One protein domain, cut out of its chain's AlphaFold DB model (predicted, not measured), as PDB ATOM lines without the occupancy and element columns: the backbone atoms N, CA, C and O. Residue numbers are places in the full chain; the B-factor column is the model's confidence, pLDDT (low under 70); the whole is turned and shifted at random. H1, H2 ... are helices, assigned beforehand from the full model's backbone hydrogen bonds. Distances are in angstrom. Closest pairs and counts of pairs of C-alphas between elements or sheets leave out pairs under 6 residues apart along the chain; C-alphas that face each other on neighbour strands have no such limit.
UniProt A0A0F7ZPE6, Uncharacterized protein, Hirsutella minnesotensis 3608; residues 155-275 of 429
ATOM      1  N   LYS A 155     -24.757 -20.054 -32.614       64.94
ATOM      2  CA  LYS A 155     -24.686 -19.124 -31.478       64.94
ATOM      3  C   LYS A 155     -24.020 -17.791 -31.808       64.94
ATOM      4  O   LYS A 155     -24.342 -16.799 -31.165       64.94
ATOM      5  N   PHE A 156     -23.126 -17.754 -32.795       58.84
ATOM      6  CA  PHE A 156     -22.551 -16.497 -33.261       58.84
ATOM      7  C   PHE A 156     -23.600 -15.663 -34.004       58.84
ATOM      8  O   PHE A 156     -23.782 -14.495 -33.689       58.84
ATOM      9  N   LEU A 157     -24.362 -16.265 -34.925       61.81
ATOM     10  CA  LEU A 157     -25.471 -15.564 -35.585       61.81
ATOM     11  C   LEU A 157     -26.567 -15.167 -34.592       61.81
ATOM     12  O   LEU A 157     -27.165 -14.109 -34.745       61.81
ATOM     13  N   GLN A 158     -26.796 -15.978 -33.558       68.88
ATOM     14  CA  GLN A 158     -27.679 -15.621 -32.453       68.88
ATOM     15  C   GLN A 158     -27.142 -14.416 -31.669       68.88
ATOM     16  O   GLN A 158     -27.901 -13.497 -31.399       68.88
ATOM     17  N   PHE A 159     -25.847 -14.381 -31.346       71.62
ATOM     18  CA  PHE A 159     -25.205 -13.221 -30.726       71.62
ATOM     19  C   PHE A 159     -25.349 -11.962 -31.594       71.62
ATOM     20  O   PHE A 159     -25.749 -10.916 -31.090       71.62
ATOM     21  N   VAL A 160     -25.097 -12.070 -32.903       67.25
ATOM     22  CA  VAL A 160     -25.282 -10.961 -33.851       67.25
ATOM     23  C   VAL A 160     -26.746 -10.511 -33.893       67.25
ATOM     24  O   VAL A 160     -27.002  -9.318 -33.964       67.25
ATOM     25  N   ALA A 161     -27.703 -11.440 -33.821       71.38
ATOM     26  CA  ALA A 161     -29.133 -11.128 -33.823       71.38
ATOM     27  C   ALA A 161     -29.640 -10.530 -32.498       71.38
ATOM     28  O   ALA A 161     -30.639  -9.821 -32.495       71.38
ATOM     29  N   GLU A 162     -28.991 -10.844 -31.375       76.00
ATOM     30  CA  GLU A 162     -29.348 -10.340 -30.044       76.00
ATOM     31  C   GLU A 162     -28.656  -9.026 -29.685       76.00
ATOM     32  O   GLU A 162     -29.070  -8.351 -28.743       76.00
ATOM     33  N   THR A 163     -27.589  -8.674 -30.395       76.25
ATOM     34  CA  THR A 163     -26.922  -7.392 -30.201       76.25
ATOM     35  C   THR A 163     -27.687  -6.324 -30.979       76.25
ATOM     36  O   THR A 163     -28.116  -6.565 -32.108       76.25
ATOM     37  N   ASN A 164     -27.889  -5.149 -30.377       82.62
ATOM     38  CA  ASN A 164     -28.635  -4.081 -31.032       82.62
ATOM     39  C   ASN A 164     -27.886  -3.657 -32.305       82.62
ATOM     40  O   ASN A 164     -26.695  -3.357 -32.224       82.62
ATOM     41  N   PRO A 165     -28.542  -3.613 -33.477       81.38
ATOM     42  CA  PRO A 165     -27.881  -3.241 -34.727       81.38
ATOM     43  C   PRO A 165     -27.291  -1.824 -34.672       81.38
ATOM     44  O   PRO A 165     -26.238  -1.590 -35.262       81.38
ATOM     45  N   GLU A 166     -27.915  -0.930 -33.899       86.19
ATOM     46  CA  GLU A 166     -27.448   0.436 -33.619       86.19
ATOM     47  C   GLU A 166     -26.028   0.463 -33.027       86.19
ATOM     48  O   GLU A 166     -25.246   1.362 -33.328       86.19
ATOM     49  N   ASP A 167     -25.641  -0.564 -32.256       81.06
ATOM     50  CA  ASP A 167     -24.304  -0.650 -31.654       81.06
ATOM     51  C   ASP A 167     -23.195  -0.833 -32.707       81.06
ATOM     52  O   ASP A 167     -22.031  -0.536 -32.438       81.06
ATOM     53  N   PHE A 168     -23.532  -1.337 -33.901       83.50
ATOM     54  CA  PHE A 168     -22.579  -1.569 -34.994       83.50
ATOM     55  C   PHE A 168     -22.772  -0.630 -36.176       83.50
ATOM     56  O   PHE A 168     -21.982  -0.682 -37.120       83.50
ATOM     57  N   GLU A 169     -23.836   0.171 -36.176       87.88
ATOM     58  CA  GLU A 169     -24.216   0.976 -37.330       87.88
ATOM     59  C   GLU A 169     -23.083   1.921 -37.725       87.88
ATOM     60  O   GLU A 169     -22.684   1.935 -38.883       87.88
ATOM     61  N   SER A 170     -22.459   2.588 -36.749       87.88
ATOM     62  CA  SER A 170     -21.305   3.468 -36.975       87.88
ATOM     63  C   SER A 170     -20.110   2.746 -37.615       87.88
ATOM     64  O   SER A 170     -19.524   3.241 -38.578       87.88
ATOM     65  N   PHE A 171     -19.786   1.544 -37.132       88.81
ATOM     66  CA  PHE A 171     -18.706   0.717 -37.668       88.81
ATOM     67  C   PHE A 171     -18.979   0.289 -39.115       88.81
ATOM     68  O   PHE A 171     -18.113   0.423 -39.984       88.81
ATOM     69  N   PHE A 172     -20.183  -0.215 -39.395       89.62
ATOM     70  CA  PHE A 172     -20.544  -0.633 -40.747       89.62
ATOM     71  C   PHE A 172     -20.668   0.548 -41.699       89.62
ATOM     72  O   PHE A 172     -20.252   0.423 -42.846       89.62
ATOM     73  N   ASP A 173     -21.176   1.683 -41.236       92.69
ATOM     74  CA  ASP A 173     -21.242   2.909 -42.017       92.69
ATOM     75  C   ASP A 173     -19.860   3.358 -42.476       92.69
ATOM     76  O   ASP A 173     -19.692   3.733 -43.633       92.69
ATOM     77  N   GLU A 174     -18.855   3.309 -41.606       93.19
ATOM     78  CA  GLU A 174     -17.489   3.678 -41.974       93.19
ATOM     79  C   GLU A 174     -16.853   2.707 -42.962       93.19
ATOM     80  O   GLU A 174     -16.203   3.151 -43.911       93.19
ATOM     81  N   LEU A 175     -17.090   1.405 -42.791       91.50
ATOM     82  CA  LEU A 175     -16.653   0.388 -43.748       91.50
ATOM     83  C   LEU A 175     -17.346   0.543 -45.108       91.50
ATOM     84  O   LEU A 175     -16.691   0.487 -46.145       91.50
ATOM     85  N   LEU A 176     -18.667   0.743 -45.125       91.62
ATOM     86  CA  LEU A 176     -19.456   0.872 -46.353       91.62
ATOM     87  C   LEU A 176     -19.170   2.187 -47.085       91.62
ATOM     88  O   LEU A 176     -19.152   2.202 -48.312       91.62
ATOM     89  N   LYS A 177     -18.902   3.271 -46.349       95.81
ATOM     90  CA  LYS A 177     -18.461   4.560 -46.907       95.81
ATOM     91  C   LYS A 177     -16.995   4.535 -47.362       95.81
ATOM     92  O   LYS A 177     -16.511   5.552 -47.846       95.81
ATOM     93  N   GLY A 178     -16.281   3.420 -47.174       93.69
ATOM     94  CA  GLY A 178     -14.866   3.281 -47.527       93.69
ATOM     95  C   GLY A 178     -13.926   4.152 -46.690       93.69
ATOM     96  O   GLY A 178     -12.779   4.347 -47.076       93.69
ATOM     97  N   LYS A 179     -14.396   4.685 -45.552       95.88
ATOM     98  CA  LYS A 179     -13.575   5.478 -44.618       95.88
ATOM     99  C   LYS A 179     -12.602   4.608 -43.830       95.88
ATOM    100  O   LYS A 179     -11.594   5.104 -43.346       95.88
ATOM    101  N   LEU A 180     -12.945   3.335 -43.671       96.00
ATOM    102  CA  LEU A 180     -12.105   2.315 -43.070       96.00
ATOM    103  C   LEU A 180     -11.991   1.147 -44.034       96.00
ATOM    104  O   LEU A 180     -12.965   0.772 -44.693       96.00
ATOM    105  N   THR A 181     -10.814   0.535 -44.081       93.94
ATOM    106  CA  THR A 181     -10.636  -0.726 -44.792       93.94
ATOM    107  C   THR A 181     -10.815  -1.908 -43.840       93.94
ATOM    108  O   THR A 181     -10.690  -1.805 -42.615       93.94
ATOM    109  N   VAL A 182     -11.079  -3.080 -44.414       89.94
ATOM    110  CA  VAL A 182     -11.103  -4.348 -43.667       89.94
ATOM    111  C   VAL A 182      -9.738  -4.637 -43.039       89.94
ATOM    112  O   VAL A 182      -9.671  -5.179 -41.937       89.94
ATOM    113  N   ALA A 183      -8.660  -4.253 -43.728       91.56
ATOM    114  CA  ALA A 183      -7.293  -4.408 -43.255       91.56
ATOM    115  C   ALA A 183      -7.032  -3.581 -41.989       91.56
ATOM    116  O   ALA A 183      -6.518  -4.120 -41.010       91.56
ATOM    117  N   ASP A 184      -7.473  -2.319 -41.965       95.00
ATOM    118  CA  ASP A 184      -7.331  -1.451 -40.788       95.00
ATOM    119  C   ASP A 184      -8.098  -2.027 -39.584       95.00
ATOM    120  O   ASP A 184      -7.591  -2.039 -38.463       95.00
ATOM    121  N   CYS A 185      -9.286  -2.599 -39.818       94.19
ATOM    122  CA  CYS A 185     -10.066  -3.267 -38.772       94.19
ATOM    123  C   CYS A 185      -9.374  -4.535 -38.244       94.19
ATOM    124  O   CYS A 185      -9.377  -4.784 -37.040       94.19
ATOM    125  N   LEU A 186      -8.769  -5.343 -39.121       90.69
ATOM    126  CA  LEU A 186      -8.013  -6.534 -38.721       90.69
ATOM    127  C   LEU A 186      -6.812  -6.173 -37.842       90.69
ATOM    128  O   LEU A 186      -6.592  -6.814 -36.816       90.69
ATOM    129  N   LEU A 187      -6.073  -5.128 -38.218       92.94
ATOM    130  CA  LEU A 187      -4.936  -4.620 -37.449       92.94
ATOM    131  C   LEU A 187      -5.373  -4.050 -36.094       92.94
ATOM    132  O   LEU A 187      -4.760  -4.339 -35.066       92.94
ATOM    133  N   ALA A 188      -6.481  -3.308 -36.069       95.88
ATOM    134  CA  ALA A 188      -7.023  -2.713 -34.851       95.88
ATOM    135  C   ALA A 188      -7.537  -3.751 -33.842       95.88
ATOM    136  O   ALA A 188      -7.561  -3.483 -32.641       95.88
ATOM    137  N   PHE A 189      -7.951  -4.937 -34.300       93.50
ATOM    138  CA  PHE A 189      -8.670  -5.909 -33.474       93.50
ATOM    139  C   PHE A 189      -7.900  -6.342 -32.228       93.50
ATOM    140  O   PHE A 189      -8.452  -6.347 -31.126       93.50
ATOM    141  N   LYS A 190      -6.611  -6.663 -32.376       93.31
ATOM    142  CA  LYS A 190      -5.779  -7.125 -31.256       93.31
ATOM    143  C   LYS A 190      -5.667  -6.052 -30.167       93.31
ATOM    144  O   LYS A 190      -5.859  -6.362 -28.990       93.31
ATOM    145  N   ARG A 191      -5.401  -4.802 -30.554       95.50
ATOM    146  CA  ARG A 191      -5.315  -3.666 -29.627       95.50
ATOM    147  C   ARG A 191      -6.677  -3.330 -29.017       95.50
ATOM    148  O   ARG A 191      -6.760  -3.132 -27.812       95.50
ATOM    149  N   ALA A 192      -7.758  -3.383 -29.792       95.50
ATOM    150  CA  ALA A 192      -9.111  -3.132 -29.294       95.50
ATOM    151  C   ALA A 192      -9.537  -4.136 -28.211       95.50
ATOM    152  O   ALA A 192     -10.074  -3.749 -27.170       95.50
ATOM    153  N   VAL A 193      -9.253  -5.426 -28.422       91.44
ATOM    154  CA  VAL A 193      -9.461  -6.472 -27.409       91.44
ATOM    155  C   VAL A 193      -8.606  -6.193 -26.176       91.44
ATOM    156  O   VAL A 193      -9.117  -6.246 -25.060       91.44
ATOM    157  N   SER A 194      -7.334  -5.847 -26.376       93.94
ATOM    158  CA  SER A 194      -6.410  -5.514 -25.294       93.94
ATOM    159  C   SER A 194      -6.905  -4.371 -24.412       93.94
ATOM    160  O   SER A 194      -7.061  -4.551 -23.210       93.94
ATOM    161  N   GLU A 195      -7.206  -3.220 -25.006       95.31
ATOM    162  CA  GLU A 195      -7.671  -2.049 -24.267       95.31
ATOM    163  C   GLU A 195      -9.023  -2.294 -23.585       95.31
ATOM    164  O   GLU A 195      -9.303  -1.741 -22.521       95.31
ATOM    165  N   THR A 196      -9.878  -3.135 -24.174       93.25
ATOM    166  CA  THR A 196     -11.135  -3.539 -23.530       93.25
ATOM    167  C   THR A 196     -10.870  -4.400 -22.302       93.25
ATOM    168  O   THR A 196     -11.553  -4.244 -21.288       93.25
ATOM    169  N   ILE A 197      -9.882  -5.297 -22.379       89.56
ATOM    170  CA  ILE A 197      -9.460  -6.121 -21.248       89.56
ATOM    171  C   ILE A 197      -8.923  -5.228 -20.124       89.56
ATOM    172  O   ILE A 197      -9.385  -5.357 -18.992       89.56
ATOM    173  N   ASP A 198      -8.028  -4.288 -20.439       91.00
ATOM    174  CA  ASP A 198      -7.474  -3.331 -19.470       91.00
ATOM    175  C   ASP A 198      -8.559  -2.484 -18.800       91.00
ATOM    176  O   ASP A 198      -8.564  -2.307 -17.583       91.00
ATOM    177  N   ALA A 199      -9.515  -1.985 -19.588       90.94
ATOM    178  CA  ALA A 199     -10.575  -1.121 -19.082       90.94
ATOM    179  C   ALA A 199     -11.573  -1.852 -18.175       90.94
ATOM    180  O   ALA A 199     -12.129  -1.248 -17.260       90.94
ATOM    181  N   ARG A 200     -11.844  -3.135 -18.441       86.12
ATOM    182  CA  ARG A 200     -12.839  -3.917 -17.690       86.12
ATOM    183  C   ARG A 200     -12.260  -4.652 -16.495       86.12
ATOM    184  O   ARG A 200     -12.981  -4.893 -15.530       86.12
ATOM    185  N   TRP A 201     -10.995  -5.035 -16.566       81.69
ATOM    186  CA  TRP A 201     -10.343  -5.844 -15.551       81.69
ATOM    187  C   TRP A 201      -9.046  -5.155 -15.138       81.69
ATOM    188  O   TRP A 201      -7.950  -5.526 -15.542       81.69
ATOM    189  N   THR A 202      -9.181  -4.147 -14.285       69.50
ATOM    190  CA  THR A 202      -8.054  -3.389 -13.721       69.50
ATOM    191  C   THR A 202      -7.146  -4.233 -12.816       69.50
ATOM    192  O   THR A 202      -6.018  -3.843 -12.526       69.50
ATOM    193  N   ASP A 203      -7.597  -5.420 -12.400       62.00
ATOM    194  CA  ASP A 203      -6.941  -6.235 -11.367       62.00
ATOM    195  C   ASP A 203      -5.876  -7.215 -11.902       62.00
ATOM    196  O   ASP A 203      -5.405  -8.096 -11.177       62.00
ATOM    197  N   PHE A 204      -5.432  -7.062 -13.155       59.66
ATOM    198  CA  PHE A 204      -4.323  -7.855 -13.711       59.66
ATOM    199  C   PHE A 204      -2.941  -7.516 -13.116       59.66
ATOM    200  O   PHE A 204      -1.966  -8.198 -13.431       59.66
ATOM    201  N   GLY A 205      -2.840  -6.514 -12.232       57.44
ATOM    202  CA  GLY A 205      -1.586  -6.120 -11.575       57.44
ATOM    203  C   GLY A 205      -0.960  -7.195 -10.674       57.44
ATOM    204  O   GLY A 205       0.225  -7.112 -10.360       57.44
ATOM    205  N   ASN A 206      -1.718  -8.229 -10.290       66.19
ATOM    206  CA  ASN A 206      -1.194  -9.406  -9.602       66.19
ATOM    207  C   ASN A 206      -1.254 -10.624 -10.537       66.19
ATOM    208  O   ASN A 206      -2.337 -11.037 -10.945       66.19
ATOM    209  N   GLY A 207      -0.098 -11.229 -10.837       58.06
ATOM    210  CA  GLY A 207       0.025 -12.389 -11.727       58.06
ATOM    211  C   GLY A 207      -0.837 -13.596 -11.327       58.06
ATOM    212  O   GLY A 207      -1.277 -14.352 -12.193       58.06
ATOM    213  N   GLU A 208      -1.143 -13.759 -10.039       61.03
ATOM    214  CA  GLU A 208      -1.978 -14.857  -9.544       61.03
ATOM    215  C   GLU A 208      -3.474 -14.588  -9.784       61.03
ATOM    216  O   GLU A 208      -4.197 -15.460 -10.273       61.03
ATOM    217  N   THR A 209      -3.928 -13.349  -9.556       63.69
ATOM    218  CA  THR A 209      -5.277 -12.887  -9.926       63.69
ATOM    219  C   THR A 209      -5.444 -12.888 -11.440       63.69
ATOM    220  O   THR A 209      -6.464 -13.344 -11.942       63.69
ATOM    221  N   ALA A 210      -4.407 -12.482 -12.175       63.66
ATOM    222  CA  ALA A 210      -4.363 -12.507 -13.626       63.66
ATOM    223  C   ALA A 210      -4.550 -13.917 -14.175       63.66
ATOM    224  O   ALA A 210      -5.431 -14.138 -14.997       63.66
ATOM    225  N   MET A 211      -3.790 -14.896 -13.681       53.88
ATOM    226  CA  MET A 211      -3.937 -16.292 -14.094       53.88
ATOM    227  C   MET A 211      -5.293 -16.879 -13.706       53.88
ATOM    228  O   MET A 211      -5.834 -17.684 -14.459       53.88
ATOM    229  N   ARG A 212      -5.886 -16.457 -12.584       60.31
ATOM    230  CA  ARG A 212      -7.239 -16.873 -12.190       60.31
ATOM    231  C   ARG A 212      -8.305 -16.259 -13.094       60.31
ATOM    232  O   ARG A 212      -9.199 -16.973 -13.527       60.31
ATOM    233  N   THR A 213      -8.174 -14.984 -13.445       60.56
ATOM    234  CA  THR A 213      -9.058 -14.286 -14.386       60.56
ATOM    235  C   THR A 213      -8.893 -14.823 -15.801       60.56
ATOM    236  O   THR A 213      -9.895 -15.051 -16.453       60.56
ATOM    237  N   ILE A 214      -7.675 -15.128 -16.261       61.12
ATOM    238  CA  ILE A 214      -7.416 -15.789 -17.551       61.12
ATOM    239  C   ILE A 214      -7.958 -17.212 -17.534       61.12
ATOM    240  O   ILE A 214      -8.591 -17.623 -18.492       61.12
ATOM    241  N   SER A 215      -7.745 -17.976 -16.462       57.12
ATOM    242  CA  SER A 215      -8.309 -19.319 -16.336       57.12
ATOM    243  C   SER A 215      -9.831 -19.259 -16.349       57.12
ATOM    244  O   SER A 215     -10.437 -20.052 -17.057       57.12
ATOM    245  N   ASN A 216     -10.435 -18.274 -15.685       57.12
ATOM    246  CA  ASN A 216     -11.868 -18.012 -15.748       57.12
ATOM    247  C   ASN A 216     -12.304 -17.512 -17.124       57.12
ATOM    248  O   ASN A 216     -13.362 -17.912 -17.553       57.12
ATOM    249  N   LEU A 217     -11.500 -16.736 -17.853       57.75
ATOM    250  CA  LEU A 217     -11.793 -16.227 -19.198       57.75
ATOM    251  C   LEU A 217     -11.573 -17.287 -20.288       57.75
ATOM    252  O   LEU A 217     -12.201 -17.234 -21.334       57.75
ATOM    253  N   VAL A 218     -10.705 -18.272 -20.050       51.88
ATOM    254  CA  VAL A 218     -10.466 -19.450 -20.897       51.88
ATOM    255  C   VAL A 218     -11.502 -20.524 -20.597       51.88
ATOM    256  O   VAL A 218     -12.032 -21.122 -21.528       51.88
ATOM    257  N   LEU A 219     -11.841 -20.741 -19.324       52.47
ATOM    258  CA  LEU A 219     -12.982 -21.560 -18.926       52.47
ATOM    259  C   LEU A 219     -14.279 -20.913 -19.386       52.47
ATOM    260  O   LEU A 219     -15.121 -21.648 -19.876       52.47
ATOM    261  N   ASP A 220     -14.396 -19.585 -19.349       42.97
ATOM    262  CA  ASP A 220     -15.477 -18.813 -19.957       42.97
ATOM    263  C   ASP A 220     -15.325 -18.698 -21.466       42.97
ATOM    264  O   ASP A 220     -16.307 -18.461 -22.133       42.97
ATOM    265  N   GLY A 221     -14.156 -18.941 -22.049       48.19
ATOM    266  CA  GLY A 221     -13.916 -19.126 -23.485       48.19
ATOM    267  C   GLY A 221     -14.529 -20.441 -23.975       48.19
ATOM    268  O   GLY A 221     -15.295 -20.534 -24.936       48.19
ATOM    269  N   TYR A 222     -14.244 -21.488 -23.210       41.91
ATOM    270  CA  TYR A 222     -14.817 -22.816 -23.363       41.91
ATOM    271  C   TYR A 222     -16.308 -22.824 -23.008       41.91
ATOM    272  O   TYR A 222     -17.114 -23.511 -23.640       41.91
ATOM    273  N   SER A 223     -16.685 -22.013 -22.019       38.72
ATOM    274  CA  SER A 223     -18.062 -21.727 -21.679       38.72
ATOM    275  C   SER A 223     -18.672 -20.768 -22.684       38.72
ATOM    276  O   SER A 223     -19.865 -20.877 -22.818       38.72
ATOM    277  N   THR A 224     -17.954 -19.972 -23.490       44.50
ATOM    278  CA  THR A 224     -18.537 -19.051 -24.488       44.50
ATOM    279  C   THR A 224     -18.916 -19.716 -25.791       44.50
ATOM    280  O   THR A 224     -19.928 -19.369 -26.401       44.50
ATOM    281  N   LEU A 225     -18.244 -20.820 -26.115       44.41
ATOM    282  CA  LEU A 225     -18.798 -21.841 -27.006       44.41
ATOM    283  C   LEU A 225     -20.135 -22.410 -26.457       44.41
ATOM    284  O   LEU A 225     -20.974 -22.933 -27.203       44.41
ATOM    285  N   ARG A 226     -20.404 -22.267 -25.148       44.78
ATOM    286  CA  ARG A 226     -21.618 -22.736 -24.455       44.78
ATOM    287  C   ARG A 226     -22.628 -21.635 -24.030       44.78
ATOM    288  O   ARG A 226     -23.821 -21.914 -24.131       44.78
ATOM    289  N   PHE A 227     -22.205 -20.419 -23.694       47.03
ATOM    290  CA  PHE A 227     -22.880 -19.332 -22.978       47.03
ATOM    291  C   PHE A 227     -22.419 -17.995 -23.561       47.03
ATOM    292  O   PHE A 227     -21.242 -17.710 -23.621       47.03
ATOM    293  N   LYS A 228     -23.347 -17.166 -24.013       56.34
ATOM    294  CA  LYS A 228     -23.090 -15.887 -24.689       56.34
ATOM    295  C   LYS A 228     -21.950 -15.092 -24.041       56.34
ATOM    296  O   LYS A 228     -22.018 -14.787 -22.851       56.34
ATOM    297  N   ALA A 229     -20.938 -14.726 -24.826       58.72
ATOM    298  CA  ALA A 229     -19.977 -13.725 -24.382       58.72
ATOM    299  C   ALA A 229     -20.758 -12.469 -23.966       58.72
ATOM    300  O   ALA A 229     -21.754 -12.158 -24.632       58.72
ATOM    301  N   PRO A 230     -20.373 -11.771 -22.881       72.31
ATOM    302  CA  PRO A 230     -21.134 -10.621 -22.418       72.31
ATOM    303  C   PRO A 230     -21.253  -9.633 -23.578       72.31
ATOM    304  O   PRO A 230     -20.235  -9.159 -24.077       72.31
ATOM    305  N   SER A 231     -22.471  -9.337 -24.036       75.75
ATOM    306  CA  SER A 231     -22.689  -8.468 -25.203       75.75
ATOM    307  C   SER A 231     -22.012  -7.108 -25.031       75.75
ATOM    308  O   SER A 231     -21.432  -6.580 -25.974       75.75
ATOM    309  N   GLY A 232     -21.971  -6.606 -23.792       83.69
ATOM    310  CA  GLY A 232     -21.223  -5.402 -23.445       83.69
ATOM    311  C   GLY A 232     -19.722  -5.493 -23.745       83.69
ATOM    312  O   GLY A 232     -19.149  -4.504 -24.174       83.69
ATOM    313  N   PHE A 233     -19.077  -6.653 -23.556       86.00
ATOM    314  CA  PHE A 233     -17.644  -6.802 -23.849       86.00
ATOM    315  C   PHE A 233     -17.374  -6.567 -25.332       86.00
ATOM    316  O   PHE A 233     -16.539  -5.743 -25.682       86.00
ATOM    317  N   TRP A 234     -18.121  -7.241 -26.207       85.69
ATOM    318  CA  TRP A 234     -17.940  -7.080 -27.648       85.69
ATOM    319  C   TRP A 234     -18.346  -5.695 -28.143       85.69
ATOM    320  O   TRP A 234     -17.684  -5.170 -29.034       85.69
ATOM    321  N   ARG A 235     -19.367  -5.072 -27.539       87.62
ATOM    322  CA  ARG A 235     -19.711  -3.670 -27.810       87.62
ATOM    323  C   ARG A 235     -18.528  -2.740 -27.521       87.62
ATOM    324  O   ARG A 235     -18.192  -1.907 -28.361       87.62
ATOM    325  N   ASP A 236     -17.864  -2.913 -26.381       91.25
ATOM    326  CA  ASP A 236     -16.693  -2.106 -26.021       91.25
ATOM    327  C   ASP A 236     -15.512  -2.376 -26.964       91.25
ATOM    328  O   ASP A 236     -14.874  -1.426 -27.423       91.25
ATOM    329  N   VAL A 237     -15.276  -3.648 -27.325       91.00
ATOM    330  CA  VAL A 237     -14.260  -4.021 -28.324       91.00
ATOM    331  C   VAL A 237     -14.517  -3.294 -29.637       91.00
ATOM    332  O   VAL A 237     -13.598  -2.700 -30.183       91.00
ATOM    333  N   LEU A 238     -15.747  -3.297 -30.144       90.25
ATOM    334  CA  LEU A 238     -16.081  -2.676 -31.430       90.25
ATOM    335  C   LEU A 238     -16.020  -1.152 -31.384       90.25
ATOM    336  O   LEU A 238     -15.562  -0.527 -32.339       90.25
ATOM    337  N   THR A 239     -16.417  -0.558 -30.260       92.88
ATOM    338  CA  THR A 239     -16.301   0.889 -30.050       92.88
ATOM    339  C   THR A 239     -14.836   1.321 -30.132       92.88
ATOM    340  O   THR A 239     -14.504   2.268 -30.844       92.88
ATOM    341  N   ARG A 240     -13.935   0.584 -29.469       95.19
ATOM    342  CA  ARG A 240     -12.486   0.832 -29.540       95.19
ATOM    343  C   ARG A 240     -11.899   0.480 -30.901       95.19
ATOM    344  O   ARG A 240     -11.023   1.190 -31.383       95.19
ATOM    345  N   LEU A 241     -12.407  -0.576 -31.536       95.12
ATOM    346  CA  LEU A 241     -11.976  -1.030 -32.855       95.12
ATOM    347  C   LEU A 241     -12.068   0.090 -33.885       95.12
ATOM    348  O   LEU A 241     -11.107   0.308 -34.609       95.12
ATOM    349  N   VAL A 242     -13.191   0.814 -33.929       94.81
ATOM    350  CA  VAL A 242     -13.383   1.944 -34.853       94.81
ATOM    351  C   VAL A 242     -12.344   3.035 -34.603       94.81
ATOM    352  O   VAL A 242     -11.722   3.522 -35.544       94.81
ATOM    353  N   VAL A 243     -12.134   3.411 -33.338       96.31
ATOM    354  CA  VAL A 243     -11.189   4.476 -32.966       96.31
ATOM    355  C   VAL A 243      -9.768   4.107 -33.391       96.31
ATOM    356  O   VAL A 243      -9.134   4.871 -34.116       96.31
ATOM    357  N   ILE A 244      -9.312   2.905 -33.034       97.12
ATOM    358  CA  ILE A 244      -7.972   2.411 -33.369       97.12
ATOM    359  C   ILE A 244      -7.826   2.212 -34.884       97.12
ATOM    360  O   ILE A 244      -6.804   2.571 -35.460       97.12
ATOM    361  N   ALA A 245      -8.851   1.695 -35.570       96.56
ATOM    362  CA  ALA A 245      -8.811   1.520 -37.021       96.56
ATOM    363  C   ALA A 245      -8.649   2.861 -37.747       96.56
ATOM    364  O   ALA A 245      -7.905   2.931 -38.720       96.56
ATOM    365  N   ARG A 246      -9.266   3.946 -37.256       97.00
ATOM    366  CA  ARG A 246      -9.047   5.297 -37.801       97.00
ATOM    367  C   ARG A 246      -7.628   5.808 -37.553       97.00
ATOM    368  O   ARG A 246      -7.122   6.570 -38.371       97.00
ATOM    369  N   GLU A 247      -6.999   5.447 -36.438       97.62
ATOM    370  CA  GLU A 247      -5.592   5.782 -36.175       97.62
ATOM    371  C   GLU A 247      -4.666   5.040 -37.141       97.62
ATOM    372  O   GLU A 247      -3.831   5.664 -37.789       97.62
ATOM    373  N   ILE A 248      -4.889   3.737 -37.323       96.75
ATOM    374  CA  ILE A 248      -4.141   2.899 -38.269       96.75
ATOM    375  C   ILE A 248      -4.352   3.369 -39.711       96.75
ATOM    376  O   ILE A 248      -3.405   3.409 -40.489       96.75
ATOM    377  N   HIS A 249      -5.566   3.783 -40.069       96.50
ATOM    378  CA  HIS A 249      -5.873   4.285 -41.407       96.50
ATOM    379  C   HIS A 249      -5.092   5.563 -41.761       96.50
ATOM    380  O   HIS A 249      -4.810   5.808 -42.930       96.50
ATOM    381  N   LYS A 250      -4.716   6.380 -40.764       97.44
ATOM    382  CA  LYS A 250      -3.888   7.581 -40.977       97.44
ATOM    383  C   LYS A 250      -2.423   7.249 -41.264       97.44
ATOM    384  O   LYS A 250      -1.734   8.080 -41.849       97.44
ATOM    385  N   ALA A 251      -1.945   6.084 -40.835       97.19
ATOM    386  CA  ALA A 251      -0.589   5.642 -41.117       97.19
ATOM    387  C   ALA A 251      -0.464   5.208 -42.579       97.19
ATOM    388  O   ALA A 251      -1.298   4.470 -43.110       97.19
ATOM    389  N   THR A 252       0.600   5.671 -43.228       94.75
ATOM    390  CA  THR A 252       0.813   5.422 -44.663       94.75
ATOM    391  C   THR A 252       1.741   4.244 -44.902       94.75
ATOM    392  O   THR A 252       1.633   3.573 -45.928       94.75
ATOM    393  N   THR A 253       2.633   3.965 -43.951       95.31
ATOM    394  CA  THR A 253       3.610   2.888 -44.077       95.31
ATOM    395  C   THR A 253       3.191   1.651 -43.291       95.31
ATOM    396  O   THR A 253       2.487   1.719 -42.282       95.31
ATOM    397  N   TYR A 254       3.651   0.491 -43.758       93.69
ATOM    398  CA  TYR A 254       3.457  -0.791 -43.080       93.69
ATOM    399  C   TYR A 254       3.975  -0.757 -41.633       93.69
ATOM    400  O   TYR A 254       3.272  -1.184 -40.716       93.69
ATOM    401  N   ASP A 255       5.181  -0.220 -41.426       95.19
ATOM    402  CA  ASP A 255       5.824  -0.189 -40.110       95.19
ATOM    403  C   ASP A 255       5.069   0.727 -39.137       95.19
ATOM    404  O   ASP A 255       4.885   0.363 -37.978       95.19
ATOM    405  N   GLU A 256       4.545   1.864 -39.612       96.69
ATOM    406  CA  GLU A 256       3.683   2.743 -38.810       96.69
ATOM    407  C   GLU A 256       2.375   2.050 -38.417       96.69
ATOM    408  O   GLU A 256       1.992   2.075 -37.246       96.69
ATOM    409  N   LYS A 257       1.695   1.394 -39.369       96.00
ATOM    410  CA  LYS A 257       0.443   0.669 -39.097       96.00
ATOM    411  C   LYS A 257       0.642  -0.417 -38.043       96.00
ATOM    412  O   LYS A 257      -0.175  -0.548 -37.132       96.00
ATOM    413  N   MET A 258       1.734  -1.173 -38.150       94.75
ATOM    414  CA  MET A 258       2.083  -2.208 -37.180       94.75
ATOM    415  C   MET A 258       2.468  -1.618 -35.822       94.75
ATOM    416  O   MET A 258       2.012  -2.132 -34.805       94.75
ATOM    417  N   ALA A 259       3.231  -0.522 -35.786       96.31
ATOM    418  CA  ALA A 259       3.590   0.147 -34.536       96.31
ATOM    419  C   ALA A 259       2.347   0.623 -33.765       96.31
ATOM    420  O   ALA A 259       2.251   0.386 -32.562       96.31
ATOM    421  N   ILE A 260       1.362   1.208 -34.458       96.81
ATOM    422  CA  ILE A 260       0.081   1.615 -33.856       96.81
ATOM    423  C   ILE A 260      -0.717   0.388 -33.392       96.81
ATOM    424  O   ILE A 260      -1.275   0.386 -32.293       96.81
ATOM    425  N   ALA A 261      -0.773  -0.674 -34.202       95.12
ATOM    426  CA  ALA A 261      -1.503  -1.897 -33.865       95.12
ATOM    427  C   ALA A 261      -0.894  -2.667 -32.677       95.12
ATOM    428  O   ALA A 261      -1.613  -3.386 -31.982       95.12
ATOM    429  N   GLU A 262       0.415  -2.539 -32.445       95.44
ATOM    430  CA  GLU A 262       1.147  -3.217 -31.367       95.44
ATOM    431  C   GLU A 262       1.361  -2.368 -30.108       95.44
ATOM    432  O   GLU A 262       1.914  -2.852 -29.115       95.44
ATOM    433  N   GLU A 263       0.874  -1.134 -30.110       95.62
ATOM    434  CA  GLU A 263       0.988  -0.224 -28.981       95.62
ATOM    435  C   GLU A 263       0.177  -0.713 -27.763       95.62
ATOM    436  O   GLU A 263      -0.978  -1.125 -27.886       95.62
ATOM    437  N   ASN A 264       0.786  -0.643 -26.571       93.25
ATOM    438  CA  ASN A 264       0.145  -0.883 -25.268       93.25
ATOM    439  C   ASN A 264      -0.651  -2.199 -25.159       93.25
ATOM    440  O   ASN A 264      -1.669  -2.271 -24.474       93.25
ATOM    441  N   ILE A 265      -0.186  -3.271 -25.806       93.50
ATOM    442  CA  ILE A 265      -0.868  -4.565 -25.718       93.50
ATOM    443  C   ILE A 265      -0.663  -5.193 -24.331       93.50
ATOM    444  O   ILE A 265       0.449  -5.574 -23.960       93.50
ATOM    445  N   ASN A 266      -1.769  -5.389 -23.617       91.62
ATOM    446  CA  ASN A 266      -1.922  -6.089 -22.348       91.62
ATOM    447  C   ASN A 266      -1.268  -7.478 -22.376       91.62
ATOM    448  O   ASN A 266      -1.338  -8.217 -23.363       91.62
ATOM    449  N   MET A 267      -0.685  -7.867 -21.242       88.00
ATOM    450  CA  MET A 267       0.028  -9.135 -21.071       88.00
ATOM    451  C   MET A 267      -0.818 -10.372 -21.425       88.00
ATOM    452  O   MET A 267      -0.291 -11.325 -21.997       88.00
ATOM    453  N   VAL A 268      -2.124 -10.368 -21.142       85.25
ATOM    454  CA  VAL A 268      -3.057 -11.442 -21.518       85.25
ATOM    455  C   VAL A 268      -3.166 -11.557 -23.032       85.25
ATOM    456  O   VAL A 268      -3.034 -12.650 -23.581       85.25
ATOM    457  N   THR A 269      -3.346 -10.435 -23.724       87.19
ATOM    458  CA  THR A 269      -3.410 -10.401 -25.189       87.19
ATOM    459  C   THR A 269      -2.065 -10.785 -25.810       87.19
ATOM    460  O   THR A 269      -2.031 -11.492 -26.818       87.19
ATOM    461  N   GLN A 270      -0.942 -10.407 -25.186       88.88
ATOM    462  CA  GLN A 270       0.383 -10.886 -25.590       88.88
ATOM    463  C   GLN A 270       0.510 -12.405 -25.423       88.88
ATOM    464  O   GLN A 270       0.979 -13.080 -26.339       88.88
ATOM    465  N   ALA A 271       0.066 -12.968 -24.297       85.12
ATOM    466  CA  ALA A 271       0.067 -14.411 -24.079       85.12
ATOM    467  C   ALA A 271      -0.835 -15.133 -25.095       85.12
ATOM    468  O   ALA A 271      -0.410 -16.114 -25.705       85.12
ATOM    469  N   TRP A 272      -2.033 -14.602 -25.358       84.69
ATOM    470  CA  TRP A 272      -2.941 -15.111 -26.385       84.69
ATOM    471  C   TRP A 272      -2.317 -15.060 -27.784       84.69
ATOM    472  O   TRP A 272      -2.449 -16.015 -28.547       84.69
ATOM    473  N   SER A 273      -1.556 -14.009 -28.104       86.31
ATOM    474  CA  SER A 273      -0.891 -13.868 -29.405       86.31
ATOM    475  C   SER A 273       0.151 -14.960 -29.696       86.31
ATOM    476  O   SER A 273       0.474 -15.199 -30.856       86.31
ATOM    477  N   LYS A 274       0.633 -15.665 -28.661       88.19
ATOM    478  CA  LYS A 274       1.553 -16.812 -28.777       88.19
ATOM    479  C   LYS A 274       0.841 -18.153 -28.989       88.19
ATOM    480  O   LYS A 274       1.494 -19.173 -29.204       88.19
ATOM    481  N   THR A 275      -0.485 -18.185 -28.885       85.88
ATOM    482  CA  THR A 275      -1.283 -19.382 -29.178       85.88
ATOM    483  C   THR A 275      -1.411 -19.584 -30.694       85.88
ATOM    484  O   THR A 275      -1.225 -18.626 -31.443       85.88
TER     485      THR A 275
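This is residues 155 to 275 of the 429 residues of an uncharacterized protein of Hirsutella minnesotensis 3608 (UniProt A0A0F7ZPE6). Two long helices, H3 and H6, cross as an X and make the core, with H2 packed on H6, H8 on H3, and H7 on both. H5 is set apart from this core, joined to it through the small helix H4, and H1 is a loosely placed helix at the beginning of the printed part. The printed part has 121 residues with eight named helices, H1 to H8 in order, and no named strand, in the class all helix. It is compact, with a radius of gyration of the C-alphas of 15.3 A, and spans 42 by 35 by 23 A.

Along the printed part come H1, residues 155 to 162, H2, 166 to 176, H3, 182 to 200, H4, 202 to 205, H5, 207 to 224, H6, 231 to 250, H7, 254 to 262, and H8, 267 to 273. H1 touches no helix; it is close to but not clearly touching H6, with the C-alphas of Phe 159 and Ser 231 closest at 7.7 A. H2 touches residues 235 to 242 of H6 at a shallow tilt of 26 degrees, the same way; the closest C-alphas, of Phe 171 and Val 242, are 6.1 A apart. H3 and H6 are the hubs, touching three helices each. They touch each other at a steep tilt of 50 degrees, opposite ways, with the C-alphas of Asp 184 and Ala 245 closest at 5.0 A. H4 and H5 only just touch, only at the corner, with 3 pairs of C-alphas within 8 A; the closest, of Phe 204 and Ala 210, are 4.7 A apart. H5 is apart from H3. H6 and H7 form a helical hairpin at a shallow tilt of 28 degrees; the closest C-alphas, of Ile 248 and Lys 257, are 5.2 A apart. H7 also touches residues 187 to 191 of H3, with the C-alphas of Leu 187 and Ala 261 closest at 5.7 A. H8 touches residues 190 to 194 of H3, with the C-alphas of Ser 194 and Thr 269 closest at 5.7 A. Every O i to N i+4 pair is within hydrogen-bond range in H1, H5, H7 and H8, against 5 of 7 in H2, 13 of 15 in H3 and 15 of 16 in H6; H4 is too short for such a pair.

H1 begins at C-alpha 155, (-24.686, -19.124, -31.478). H3 is 26.0 A long, with a kink of 38 degrees near residue 190, H5 23.5 A and H6 29.3 A. H8 ends at C-alpha 273, (-0.891, -13.868, -29.405).

The C-alphas farthest apart, of Lys 177 and Glu 208, are 45.2 A apart. The printed part has no cut and no long link. The mean pLDDT of the printed part is 81.2; residues 155 to 158, 160 and 202 to 229 are under 70.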